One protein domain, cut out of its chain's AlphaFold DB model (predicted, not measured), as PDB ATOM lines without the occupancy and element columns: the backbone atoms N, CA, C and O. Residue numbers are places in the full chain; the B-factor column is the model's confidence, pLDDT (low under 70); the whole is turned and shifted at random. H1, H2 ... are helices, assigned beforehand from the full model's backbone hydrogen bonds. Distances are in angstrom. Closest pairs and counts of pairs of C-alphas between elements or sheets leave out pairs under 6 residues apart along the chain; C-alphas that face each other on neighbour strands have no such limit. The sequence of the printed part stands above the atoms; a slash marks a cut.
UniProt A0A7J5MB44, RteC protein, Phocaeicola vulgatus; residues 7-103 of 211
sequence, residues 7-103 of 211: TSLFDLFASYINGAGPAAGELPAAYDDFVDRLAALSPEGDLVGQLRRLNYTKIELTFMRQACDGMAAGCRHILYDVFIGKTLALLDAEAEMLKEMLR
ATOM      1  N   THR A   7     116.148 128.895 155.419       92.06
ATOM      2  CA  THR A   7     117.507 128.772 155.971       92.06
ATOM      3  C   THR A   7     117.803 129.907 156.943       92.06
ATOM      4  O   THR A   7     117.289 131.015 156.787       92.06
ATOM      5  N   SER A   8     118.710 129.660 157.894       93.31
ATOM      6  CA  SER A   8     119.159 130.669 158.865       93.31
ATOM      7  C   SER A   8     119.687 131.939 158.191       93.31
ATOM      8  O   SER A   8     119.533 133.037 158.720       93.31
ATOM      9  N   LEU A   9     120.253 131.816 156.987       95.38
ATOM     10  CA  LEU A   9     120.696 132.952 156.186       95.38
ATOM     11  C   LEU A   9     119.535 133.887 155.807       95.38
ATOM     12  O   LEU A   9     119.656 135.106 155.936       95.38
ATOM     13  N   PHE A  10     118.404 133.328 155.370       94.31
ATOM     14  CA  PHE A  10     117.209 134.106 155.036       94.31
ATOM     15  C   PHE A  10     116.553 134.700 156.285       94.31
ATOM     16  O   PHE A  10     116.091 135.840 156.231       94.31
ATOM     17  N   ASP A  11     116.582 133.991 157.416       93.81
ATOM     18  CA  ASP A  11     116.105 134.524 158.698       93.81
ATOM     19  C   ASP A  11     116.937 135.732 159.149       93.81
ATOM     20  O   ASP A  11     116.384 136.755 159.564       93.81
ATOM     21  N   LEU A  12     118.266 135.668 159.001       94.19
ATOM     22  CA  LEU A  12     119.167 136.784 159.292       94.19
ATOM     23  C   LEU A  12     118.891 137.988 158.386       94.19
ATOM     24  O   LEU A  12     118.866 139.121 158.872       94.19
ATOM     25  N   PHE A  13     118.662 137.765 157.089       93.81
ATOM     26  CA  PHE A  13     118.297 138.833 156.154       93.81
ATOM     27  C   PHE A  13     116.947 139.460 156.503       93.81
ATOM     28  O   PHE A  13     116.847 140.683 156.582       93.81
ATOM     29  N   ALA A  14     115.923 138.648 156.766       92.31
ATOM     30  CA  ALA A  14     114.599 139.133 157.136       92.31
ATOM     31  C   ALA A  14     114.632 139.922 158.454       92.31
ATOM     32  O   ALA A  14     114.067 141.011 158.537       92.31
ATOM     33  N   SER A  15     115.327 139.411 159.473       91.50
ATOM     34  CA  SER A  15     115.507 140.082 160.764       91.50
ATOM     35  C   SER A  15     116.174 141.451 160.598       91.50
ATOM     36  O   SER A  15     115.671 142.462 161.095       91.50
ATOM     37  N   TYR A  16     117.247 141.504 159.805       90.25
ATOM     38  CA  TYR A  16     117.952 142.741 159.485       90.25
ATOM     39  C   TYR A  16     117.060 143.753 158.749       90.25
ATOM     40  O   TYR A  16     117.016 144.925 159.124       90.25
ATOM     41  N   ILE A  17     116.289 143.300 157.754       88.69
ATOM     42  CA  ILE A  17     115.359 144.156 157.000       88.69
ATOM     43  C   ILE A  17     114.266 144.741 157.899       88.69
ATOM     44  O   ILE A  17     113.882 145.899 157.741       88.69
ATOM     45  N   ASN A  18     113.805 143.965 158.878       87.44
ATOM     46  CA  ASN A  18     112.787 144.381 159.839       87.44
ATOM     47  C   ASN A  18     113.328 145.288 160.962       87.44
ATOM     48  O   ASN A  18     112.583 145.637 161.877       87.44
ATOM     49  N   GLY A  19     114.600 145.697 160.899       80.94
ATOM     50  CA  GLY A  19     115.194 146.650 161.835       80.94
ATOM     51  C   GLY A  19     115.706 146.032 163.137       80.94
ATOM     52  O   GLY A  19     115.994 146.770 164.081       80.94
ATOM     53  N   ALA A  20     115.848 144.705 163.208       77.38
ATOM     54  CA  ALA A  20     116.627 144.094 164.276       77.38
ATOM     55  C   ALA A  20     118.108 144.494 164.140       77.38
ATOM     56  O   ALA A  20     118.609 144.742 163.041       77.38
ATOM     57  N   GLY A  21     118.824 144.564 165.267       74.88
ATOM     58  CA  GLY A  21     120.256 144.871 165.260       74.88
ATOM     59  C   GLY A  21     121.055 143.881 164.391       74.88
ATOM     60  O   GLY A  21     120.685 142.708 164.313       74.88
ATOM     61  N   PRO A  22     122.147 144.318 163.737       77.81
ATOM     62  CA  PRO A  22     122.888 143.476 162.804       77.81
ATOM     63  C   PRO A  22     123.585 142.319 163.536       77.81
ATOM     64  O   PRO A  22     124.557 142.524 164.261       77.81
ATOM     65  N   ALA A  23     123.147 141.090 163.277       87.88
ATOM     66  CA  ALA A  23     123.798 139.854 163.720       87.88
ATOM     67  C   ALA A  23     124.900 139.429 162.728       87.88
ATOM     68  O   ALA A  23     124.988 138.287 162.281       87.88
ATOM     69  N   ALA A  24     125.754 140.380 162.337       86.62
ATOM     70  CA  ALA A  24     126.671 140.202 161.212       86.62
ATOM     71  C   ALA A  24     127.745 139.117 161.439       86.62
ATOM     72  O   ALA A  24     128.287 138.588 160.470       86.62
ATOM     73  N   GLY A  25     128.036 138.770 162.699       89.94
ATOM     74  CA  GLY A  25     128.955 137.683 163.053       89.94
ATOM     75  C   GLY A  25     128.439 136.286 162.691       89.94
ATOM     76  O   GLY A  25     129.243 135.375 162.525       89.94
ATOM     77  N   GLU A  26     127.125 136.122 162.517       93.62
ATOM     78  CA  GLU A  26     126.490 134.838 162.186       93.62
ATOM     79  C   GLU A  26     126.383 134.608 160.668       93.62
ATOM     80  O   GLU A  26     126.217 133.473 160.220       93.62
ATOM     81  N   LEU A  27     126.540 135.668 159.863       94.12
ATOM     82  CA  LEU A  27     126.401 135.619 158.402       94.12
ATOM     83  C   LEU A  27     127.331 134.610 157.710       94.12
ATOM     84  O   LEU A  27     126.837 133.901 156.834       94.12
ATOM     85  N   PRO A  28     128.636 134.501 158.047       95.75
ATOM     86  CA  PRO A  28     129.514 133.539 157.384       95.75
ATOM     87  C   PRO A  28     129.055 132.092 157.589       95.75
ATOM     88  O   PRO A  28     128.907 131.361 156.618       95.75
ATOM     89  N   ALA A  29     128.744 131.710 158.831       95.50
ATOM     90  CA  ALA A  29     128.308 130.352 159.151       95.50
ATOM     91  C   ALA A  29     126.953 130.014 158.510       95.50
ATOM     92  O   ALA A  29     126.767 128.917 157.990       95.50
ATOM     93  N   ALA A  30     126.015 130.967 158.506       96.06
ATOM     94  CA  ALA A  30     124.726 130.798 157.842       96.06
ATOM     95  C   ALA A  30     124.861 130.691 156.313       96.06
ATOM     96  O   ALA A  30     124.115 129.951 155.672       96.06
ATOM     97  N   TYR A  31     125.814 131.416 155.719       96.31
ATOM     98  CA  TYR A  31     126.113 131.321 154.294       96.31
ATOM     99  C   TYR A  31     126.725 129.970 153.926       96.31
ATOM    100  O   TYR A  31     126.285 129.366 152.951       96.31
ATOM    101  N   ASP A  32     127.681 129.473 154.709       95.38
ATOM    102  CA  ASP A  32     128.304 128.172 154.455       95.38
ATOM    103  C   ASP A  32     127.269 127.028 154.549       95.38
ATOM    104  O   ASP A  32     127.186 126.210 153.635       95.38
ATOM    105  N   ASP A  33     126.375 127.036 155.551       94.56
ATOM    106  CA  ASP A  33     125.259 126.068 155.637       94.56
ATOM    107  C   ASP A  33     124.307 126.167 154.428       94.56
ATOM    108  O   ASP A  33     123.835 125.151 153.910       94.56
ATOM    109  N   PHE A  34     124.040 127.378 153.925       95.00
ATOM    110  CA  PHE A  34     123.257 127.557 152.700       95.00
ATOM    111  C   PHE A  34     123.954 126.935 151.479       95.00
ATOM    112  O   PHE A  34     123.295 126.263 150.682       95.00
ATOM    113  N   VAL A  35     125.269 127.139 151.337       93.69
ATOM    114  CA  VAL A  35     126.075 126.553 150.255       93.69
ATOM    115  C   VAL A  35     126.037 125.028 150.326       93.69
ATOM    116  O   VAL A  35     125.773 124.388 149.309       93.69
ATOM    117  N   ASP A  36     126.205 124.443 151.510       91.94
ATOM    118  CA  ASP A  36     126.158 122.991 151.700       91.94
ATOM    119  C   ASP A  36     124.779 122.413 151.343       91.94
ATOM    120  O   ASP A  36     124.674 121.388 150.664       91.94
ATOM    121  N   ARG A  37     123.691 123.095 151.726       90.75
ATOM    122  CA  ARG A  37     122.323 122.703 151.341       90.75
ATOM    123  C   ARG A  37     122.074 122.817 149.846       90.75
ATOM    124  O   ARG A  37     121.304 122.018 149.308       90.75
ATOM    125  N   LEU A  38     122.663 123.820 149.197       90.06
ATOM    126  CA  LEU A  38     122.595 123.986 147.751       90.06
ATOM    127  C   LEU A  38     123.352 122.851 147.052       90.06
ATOM    128  O   LEU A  38     122.787 122.214 146.170       90.06
ATOM    129  N   ALA A  39     124.561 122.527 147.509       86.62
ATOM    130  CA  ALA A  39     125.370 121.429 146.982       86.62
ATOM    131  C   ALA A  39     124.731 120.045 147.212       86.62
ATOM    132  O   ALA A  39     124.891 119.136 146.401       86.62
ATOM    133  N   ALA A  40     123.967 119.880 148.294       85.75
ATOM    134  CA  ALA A  40     123.208 118.661 148.569       85.75
ATOM    135  C   ALA A  40     121.988 118.465 147.643       85.75
ATOM    136  O   ALA A  40     121.340 117.414 147.692       85.75
ATOM    137  N   LEU A  41     121.640 119.446 146.798       80.75
ATOM    138  CA  LEU A  41     120.630 119.258 145.757       80.75
ATOM    139  C   LEU A  41     121.185 118.306 144.693       80.75
ATOM    140  O   LEU A  41     122.020 118.674 143.878       80.75
ATOM    141  N   SER A  42     120.719 117.056 144.713       66.56
ATOM    142  CA  SER A  42     121.194 116.030 143.780       66.56
ATOM    143  C   SER A  42     120.914 116.409 142.317       66.56
ATOM    144  O   SER A  42     119.742 116.574 141.968       66.56
ATOM    145  N   PRO A  43     121.925 116.457 141.428       61.62
ATOM    146  CA  PRO A  43     121.729 116.747 140.005       61.62
ATOM    147  C   PRO A  43     121.045 115.606 139.229       61.62
ATOM    148  O   PRO A  43     120.655 115.797 138.083       61.62
ATOM    149  N   GLU A  44     120.860 114.421 139.828       57.38
ATOM    150  CA  GLU A  44     120.285 113.241 139.153       57.38
ATOM    151  C   GLU A  44     118.738 113.202 139.143       57.38
ATOM    152  O   GLU A  44     118.144 112.201 138.744       57.38
ATOM    153  N   GLY A  45     118.069 114.270 139.593       67.12
ATOM    154  CA  GLY A  45     116.610 114.335 139.755       67.12
ATOM    155  C   GLY A  45     115.865 115.264 138.781       67.12
ATOM    156  O   GLY A  45     116.274 115.499 137.647       67.12
ATOM    157  N   ASP A  46     114.730 115.801 139.245       82.50
ATOM    158  CA  ASP A  46     113.869 116.764 138.535       82.50
ATOM    159  C   ASP A  46     114.571 118.124 138.330       82.50
ATOM    160  O   ASP A  46     114.393 119.063 139.111       82.50
ATOM    161  N   LEU A  47     115.370 118.231 137.262       84.44
ATOM    162  CA  LEU A  47     116.095 119.451 136.880       84.44
ATOM    163  C   LEU A  47     115.161 120.661 136.715       84.44
ATOM    164  O   LEU A  47     115.514 121.784 137.079       84.44
ATOM    165  N   VAL A  48     113.943 120.451 136.201       85.94
ATOM    166  CA  VAL A  48     112.950 121.524 136.025       85.94
ATOM    167  C   VAL A  48     112.440 122.004 137.383       85.94
ATOM    168  O   VAL A  48     112.333 123.212 137.613       85.94
ATOM    169  N   GLY A  49     112.146 121.085 138.301       87.25
ATOM    170  CA  GLY A  49     111.783 121.398 139.681       87.25
ATOM    171  C   GLY A  49     112.896 122.112 140.443       87.25
ATOM    172  O   GLY A  49     112.619 123.059 141.182       87.25
ATOM    173  N   GLN A  50     114.153 121.727 140.221       87.69
ATOM    174  CA  GLN A  50     115.312 122.413 140.795       87.69
ATOM    175  C   GLN A  50     115.452 123.829 140.253       87.69
ATOM    176  O   GLN A  50     115.543 124.769 141.038       87.69
ATOM    177  N   LEU A  51     115.354 124.011 138.935       90.25
ATOM    178  CA  LEU A  51     115.410 125.335 138.328       90.25
ATOM    179  C   LEU A  51     114.266 126.234 138.828       90.25
ATOM    180  O   LEU A  51     114.483 127.407 139.128       90.25
ATOM    181  N   ARG A  52     113.050 125.691 138.991       90.75
ATOM    182  CA  ARG A  52     111.927 126.408 139.624       90.75
ATOM    183  C   ARG A  52     112.249 126.814 141.059       90.75
ATOM    184  O   ARG A  52     111.950 127.941 141.441       90.75
ATOM    185  N   ARG A  53     112.870 125.926 141.839       90.56
ATOM    186  CA  ARG A  53     113.267 126.199 143.225       90.56
ATOM    187  C   ARG A  53     114.340 127.288 143.307       90.56
ATOM    188  O   ARG A  53     114.157 128.218 144.083       90.56
ATOM    189  N   LEU A  54     115.391 127.221 142.486       92.12
ATOM    190  CA  LEU A  54     116.429 128.259 142.420       92.12
ATOM    191  C   LEU A  54     115.846 129.614 142.024       92.12
ATOM    192  O   LEU A  54     116.106 130.616 142.685       92.12
ATOM    193  N   ASN A  55     115.005 129.643 140.984       92.75
ATOM    194  CA  ASN A  55     114.353 130.872 140.537       92.75
ATOM    195  C   ASN A  55     113.448 131.461 141.622       92.75
ATOM    196  O   ASN A  55     113.461 132.671 141.828       92.75
ATOM    197  N   TYR A  56     112.698 130.623 142.344       93.06
ATOM    198  CA  TYR A  56     111.880 131.075 143.466       93.06
ATOM    199  C   TYR A  56     112.739 131.708 144.572       93.06
ATOM    200  O   TYR A  56     112.485 132.840 144.971       93.06
ATOM    201  N   THR A  57     113.804 131.028 145.009       94.62
ATOM    202  CA  THR A  57     114.741 131.558 146.014       94.62
ATOM    203  C   THR A  57     115.388 132.866 145.563       94.62
ATOM    204  O   THR A  57     115.502 133.799 146.356       94.62
ATOM    205  N   LYS A  58     115.763 132.970 144.281       94.75
ATOM    206  CA  LYS A  58     116.304 134.202 143.704       94.75
ATOM    207  C   LYS A  58     115.290 135.344 143.766       94.75
ATOM    208  O   LYS A  58     115.668 136.441 144.158       94.75
ATOM    209  N   ILE A  59     114.029 135.098 143.406       94.12
ATOM    210  CA  ILE A  59     112.967 136.115 143.451       94.12
ATOM    211  C   ILE A  59     112.818 136.664 144.876       94.12
ATOM    212  O   ILE A  59     112.916 137.875 145.068       94.12
ATOM    213  N   GLU A  60     112.674 135.789 145.873       94.38
ATOM    214  CA  GLU A  60     112.567 136.195 147.283       94.38
ATOM    215  C   GLU A  60     113.786 137.028 147.722       94.38
ATOM    216  O   GLU A  60     113.646 138.112 148.290       94.38
ATOM    217  N   LEU A  61     114.997 136.587 147.365       94.50
ATOM    218  CA  LEU A  61     116.223 137.303 147.713       94.50
ATOM    219  C   LEU A  61     116.352 138.657 146.995       94.50
ATOM    220  O   LEU A  61     116.877 139.613 147.568       94.50
ATOM    221  N   THR A  62     115.863 138.784 145.757       94.31
ATOM    222  CA  THR A  62     115.842 140.079 145.058       94.31
ATOM    223  C   THR A  62     114.902 141.081 145.721       94.31
ATOM    224  O   THR A  62     115.260 142.256 145.805       94.31
ATOM    225  N   PHE A  63     113.760 140.639 146.256       90.88
ATOM    226  CA  PHE A  63     112.883 141.502 147.054       90.88
ATOM    227  C   PHE A  63     113.561 141.945 148.354       90.88
ATOM    228  O   PHE A  63     113.531 143.129 148.689       90.88
ATOM    229  N   MET A  64     114.244 141.028 149.046       91.75
ATOM    230  CA  MET A  64     115.026 141.362 150.241       91.75
ATOM    231  C   MET A  64     116.125 142.390 149.940       91.75
ATOM    232  O   MET A  64     116.284 143.366 150.671       91.75
ATOM    233  N   ARG A  65     116.836 142.229 148.816       91.88
ATOM    234  CA  ARG A  65     117.848 143.194 148.368       91.88
ATOM    235  C   ARG A  65     117.260 144.583 148.131       91.88
ATOM    236  O   ARG A  65     117.841 145.560 148.588       91.88
ATOM    237  N   GLN A  66     116.114 144.669 147.455       91.06
ATOM    238  CA  GLN A  66     115.433 145.944 147.212       91.06
ATOM    239  C   GLN A  66     115.019 146.630 148.519       91.06
ATOM    240  O   GLN A  66     115.161 147.844 148.645       91.06
ATOM    241  N   ALA A  67     114.557 145.858 149.508       87.94
ATOM    242  CA  ALA A  67     114.237 146.388 150.829       87.94
ATOM    243  C   ALA A  67     115.485 146.941 151.543       87.94
ATOM    244  O   ALA A  67     115.431 148.037 152.099       87.94
ATOM    245  N   CYS A  68     116.627 146.242 151.469       86.00
ATOM    246  CA  CYS A  68     117.909 146.752 151.969       86.00
ATOM    247  C   CYS A  68     118.388 148.002 151.213       86.00
ATOM    248  O   CYS A  68     118.887 148.938 151.834       86.00
ATOM    249  N   ASP A  69     118.229 148.047 149.887       85.94
ATOM    250  CA  ASP A  69     118.618 149.196 149.058       85.94
ATOM    251  C   ASP A  69     117.817 150.465 149.396       85.94
ATOM    252  O   ASP A  69     118.340 151.571 149.265       85.94
ATOM    253  N   GLY A  70     116.575 150.313 149.868       83.25
ATOM    254  CA  GLY A  70     115.725 151.413 150.330       83.25
ATOM    255  C   GLY A  70     116.068 151.963 151.722       83.25
ATOM    256  O   GLY A  70     115.482 152.965 152.135       83.25
ATOM    257  N   MET A  71     116.993 151.341 152.463       84.75
ATOM    258  CA  MET A  71     117.395 151.812 153.791       84.75
ATOM    259  C   MET A  71     118.262 153.073 153.719       84.75
ATOM    260  O   MET A  71     119.089 153.244 152.823       84.75
ATOM    261  N   ALA A  72     118.129 153.951 154.719       80.56
ATOM    262  CA  ALA A  72     119.012 155.106 154.859       80.56
ATOM    263  C   ALA A  72     120.478 154.654 155.006       80.56
ATOM    264  O   ALA A  72     120.769 153.711 155.742       80.56
ATOM    265  N   ALA A  73     121.412 155.360 154.358       71.31
ATOM    266  CA  ALA A  73     122.821 154.955 154.264       71.31
ATOM    267  C   ALA A  73     123.510 154.698 155.624       71.31
ATOM    268  O   ALA A  73     124.409 153.869 155.700       71.31
ATOM    269  N   GLY A  74     123.074 155.362 156.703       70.12
ATOM    270  CA  GLY A  74     123.600 155.155 158.061       70.12
ATOM    271  C   GLY A  74     123.072 153.909 158.786       70.12
ATOM    272  O   GLY A  74     123.660 153.496 159.780       70.12
ATOM    273  N   CYS A  75     121.993 153.298 158.293       73.94
ATOM    274  CA  CYS A  75     121.404 152.067 158.835       73.94
ATOM    275  C   CYS A  75     121.858 150.816 158.061       73.94
ATOM    276  O   CYS A  75     121.536 149.685 158.438       73.94
ATOM    277  N   ARG A  76     122.595 151.015 156.960       81.94
ATOM    278  CA  ARG A  76     123.014 149.959 156.047       81.94
ATOM    279  C   ARG A  76     124.311 149.307 156.520       81.94
ATOM    280  O   ARG A  76     125.328 149.972 156.695       81.94
ATOM    281  N   HIS A  77     124.289 147.995 156.711       87.56
ATOM    282  CA  HIS A  77     125.435 147.231 157.169       87.56
ATOM    283  C   HIS A  77     126.066 146.490 155.989       87.56
ATOM    284  O   HIS A  77     125.508 145.523 155.477       87.56
ATOM    285  N   ILE A  78     127.279 146.900 155.611       89.38
ATOM    286  CA  ILE A  78     127.965 146.444 154.389       89.38
ATOM    287  C   ILE A  78     128.058 144.918 154.248       89.38
ATOM    288  O   ILE A  78     127.969 144.392 153.142       89.38
ATOM    289  N   LEU A  79     128.209 144.178 155.356       91.19
ATOM    290  CA  LEU A  79     128.277 142.715 155.290       91.19
ATOM    291  C   LEU A  79     126.979 142.091 154.762       91.19
ATOM    292  O   LEU A  79     127.055 141.138 153.991       91.19
ATOM    293  N   TYR A  80     125.808 142.640 155.089       92.00
ATOM    294  CA  TYR A  80     124.544 142.126 154.561       92.00
ATOM    295  C   TYR A  80     124.469 142.310 153.044       92.00
ATOM    296  O   TYR A  80     124.106 141.375 152.335       92.00
ATOM    297  N   ASP A  81     124.929 143.450 152.527       90.44
ATOM    298  CA  ASP A  81     124.999 143.692 151.082       90.44
ATOM    299  C   ASP A  81     125.919 142.698 150.375       90.44
ATOM    300  O   ASP A  81     125.580 142.160 149.317       90.44
ATOM    301  N   VAL A  82     127.078 142.422 150.981       93.50
ATOM    302  CA  VAL A  82     128.042 141.448 150.466       93.50
ATOM    303  C   VAL A  82     127.428 140.052 150.424       93.50
ATOM    304  O   VAL A  82     127.518 139.386 149.393       93.50
ATOM    305  N   PHE A  83     126.793 139.594 151.505       95.25
ATOM    306  CA  PHE A  83     126.238 138.240 151.576       95.25
ATOM    307  C   PHE A  83     124.985 138.059 150.710       95.25
ATOM    308  O   PHE A  83     124.861 137.030 150.044       95.25
ATOM    309  N   ILE A  84     124.111 139.064 150.613       94.62
ATOM    310  CA  ILE A  84     122.994 139.064 149.655       94.62
ATOM    311  C   ILE A  84     123.536 138.997 148.220       94.62
ATOM    312  O   ILE A  84     123.077 138.186 147.414       94.62
ATOM    313  N   GLY A  85     124.555 139.803 147.899       94.94
ATOM    314  CA  GLY A  85     125.202 139.801 146.587       94.94
ATOM    315  C   GLY A  85     125.844 138.457 146.233       94.94
ATOM    316  O   GLY A  85     125.599 137.933 145.148       94.94
ATOM    317  N   LYS A  86     126.610 137.869 147.161       96.31
ATOM    318  CA  LYS A  86     127.219 136.537 147.006       96.31
ATOM    319  C   LYS A  86     126.173 135.456 146.759       96.31
ATOM    320  O   LYS A  86     126.353 134.622 145.878       96.31
ATOM    321  N   THR A  87     125.085 135.478 147.522       96.56
ATOM    322  CA  THR A  87     124.021 134.471 147.422       96.56
ATOM    323  C   THR A  87     123.282 134.580 146.086       96.56
ATOM    324  O   THR A  87     123.041 133.564 145.442       96.56
ATOM    325  N   LEU A  88     123.003 135.799 145.607       96.06
ATOM    326  CA  LEU A  88     122.440 136.015 144.267       96.06
ATOM    327  C   LEU A  88     123.367 135.498 143.160       96.06
ATOM    328  O   LEU A  88     122.909 134.783 142.273       96.06
ATOM    329  N   ALA A  89     124.660 135.830 143.225       96.56
ATOM    330  CA  ALA A  89     125.636 135.387 142.232       96.56
ATOM    331  C   ALA A  89     125.779 133.856 142.202       96.56
ATOM    332  O   ALA A  89     125.876 133.268 141.127       96.56
ATOM    333  N   LEU A  90     125.745 133.210 143.372       95.56
ATOM    334  CA  LEU A  90     125.772 131.754 143.490       95.56
ATOM    335  C   LEU A  90     124.529 131.109 142.865       95.56
ATOM    336  O   LEU A  90     124.657 130.180 142.074       95.56
ATOM    337  N   LEU A  91     123.335 131.625 143.170       94.94
ATOM    338  CA  LEU A  91     122.086 131.138 142.576       94.94
ATOM    339  C   LEU A  91     122.073 131.297 141.049       94.94
ATOM    340  O   LEU A  91     121.545 130.431 140.355       94.94
ATOM    341  N   ASP A  92     122.658 132.378 140.527       94.81
ATOM    342  CA  ASP A  92     122.796 132.596 139.087       94.81
ATOM    343  C   ASP A  92     123.754 131.606 138.434       94.81
ATOM    344  O   ASP A  92     123.412 131.024 137.403       94.81
ATOM    345  N   ALA A  93     124.912 131.361 139.050       94.25
ATOM    346  CA  ALA A  93     125.849 130.351 138.574       94.25
ATOM    347  C   ALA A  93     125.196 128.959 138.538       94.25
ATOM    348  O   ALA A  93     125.262 128.277 137.517       94.25
ATOM    349  N   GLU A  94     124.497 128.573 139.607       91.69
ATOM    350  CA  GLU A  94     123.805 127.284 139.701       91.69
ATOM    351  C   GLU A  94     122.690 127.149 138.653       91.69
ATOM    352  O   GLU A  94     122.575 126.134 137.964       91.69
ATOM    353  N   ALA A  95     121.887 128.201 138.467       91.25
ATOM    354  CA  ALA A  95     120.825 128.207 137.471       91.25
ATOM    355  C   ALA A  95     121.372 128.131 136.038       91.25
ATOM    356  O   ALA A  95     120.764 127.458 135.204       91.25
ATOM    357  N   GLU A  96     122.488 128.796 135.729       90.81
ATOM    358  CA  GLU A  96     123.136 128.677 134.418       90.81
ATOM    359  C   GLU A  96     123.721 127.279 134.198       90.81
ATOM    360  O   GLU A  96     123.488 126.704 133.134       90.81
ATOM    361  N   MET A  97     124.370 126.679 135.203       88.56
ATOM    362  CA  MET A  97     124.839 125.290 135.119       88.56
ATOM    363  C   MET A  97     123.681 124.321 134.838       88.56
ATOM    364  O   MET A  97     123.773 123.506 133.921       88.56
ATOM    365  N   LEU A  98     122.549 124.450 135.542       88.00
ATOM    366  CA  LEU A  98     121.370 123.607 135.303       88.00
ATOM    367  C   LEU A  98     120.711 123.861 133.941       88.00
ATOM    368  O   LEU A  98     120.256 122.917 133.291       88.00
ATOM    369  N   LYS A  99     120.639 125.113 133.472       86.75
ATOM    370  CA  LYS A  99     120.136 125.424 132.120       86.75
ATOM    371  C   LYS A  99     121.022 124.799 131.051       86.75
ATOM    372  O   LYS A  99     120.498 124.294 130.061       86.75
ATOM    373  N   GLU A 100     122.332 124.805 131.254       83.00
ATOM    374  CA  GLU A 100     123.283 124.178 130.344       83.00
ATOM    375  C   GLU A 100     123.140 122.654 130.356       83.00
ATOM    376  O   GLU A 100     123.029 122.026 129.300       83.00
ATOM    377  N   MET A 101     122.976 122.062 131.542       80.25
ATOM    378  CA  MET A 101     122.606 120.655 131.676       80.25
ATOM    379  C   MET A 101     121.273 120.328 131.002       80.25
ATOM    380  O   MET A 101     121.144 119.242 130.466       80.25
ATOM    381  N   LEU A 102     120.283 121.224 130.973       78.94
ATOM    382  CA  LEU A 102     119.026 121.006 130.245       78.94
ATOM    383  C   LEU A 102     119.197 121.131 128.724       78.94
ATOM    384  O   LEU A 102     118.587 120.369 127.975       78.94
ATOM    385  N   ARG A 103     120.034 122.064 128.257       79.56
ATOM    386  CA  ARG A 103     120.352 122.249 126.830       79.56
ATOM    387  C   ARG A 103     121.080 121.040 126.244       79.56
ATOM    388  O   ARG A 103     120.813 120.674 125.103       79.56
TER     389      ARG A 103
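This is residues 7 to 103 of the 211 residues of the protein "RteC protein" of Phocaeicola vulgatus (UniProt A0A7J5MB44). Long helices H3 and H4 form a hairpin; along one side of it shorter H2 packs nearly parallel to H4, and H1 packs on H3 near its last residues. The 97 printed residues, all helix in class, hold H1 to H4 in order. The whole is compact, radius of gyration of the C-alphas 14.4 A, spanning 45 by 24 by 16 A.

H4, residues 78 to 103, touches H3, residues 47 to 69, closest C-alphas Ala 95 and Leu 51 at 6.2 A, a hairpin at 23 degrees. H2, residues 27 to 39, touches H4 with residues 27 to 31 alone, closest C-alphas Leu 27 and Phe 83 at 7.3 A. H1, residues 8 to 17, touches H2, closest C-alphas Leu 9 and Ala 30 at 4.9 A. H2 and H3 are apart. Every O i to N i+4 pair in the four helices is within hydrogen-bond range.

H4 measures 37.5 A, H3 32.2 A. C-alpha 8 is at (119.159, 130.669, 158.865), C-alpha 103 at (120.352, 122.249, 126.830).

The printed part has no cut; its three links are short. Residues 42 to 45 are under pLDDT 70.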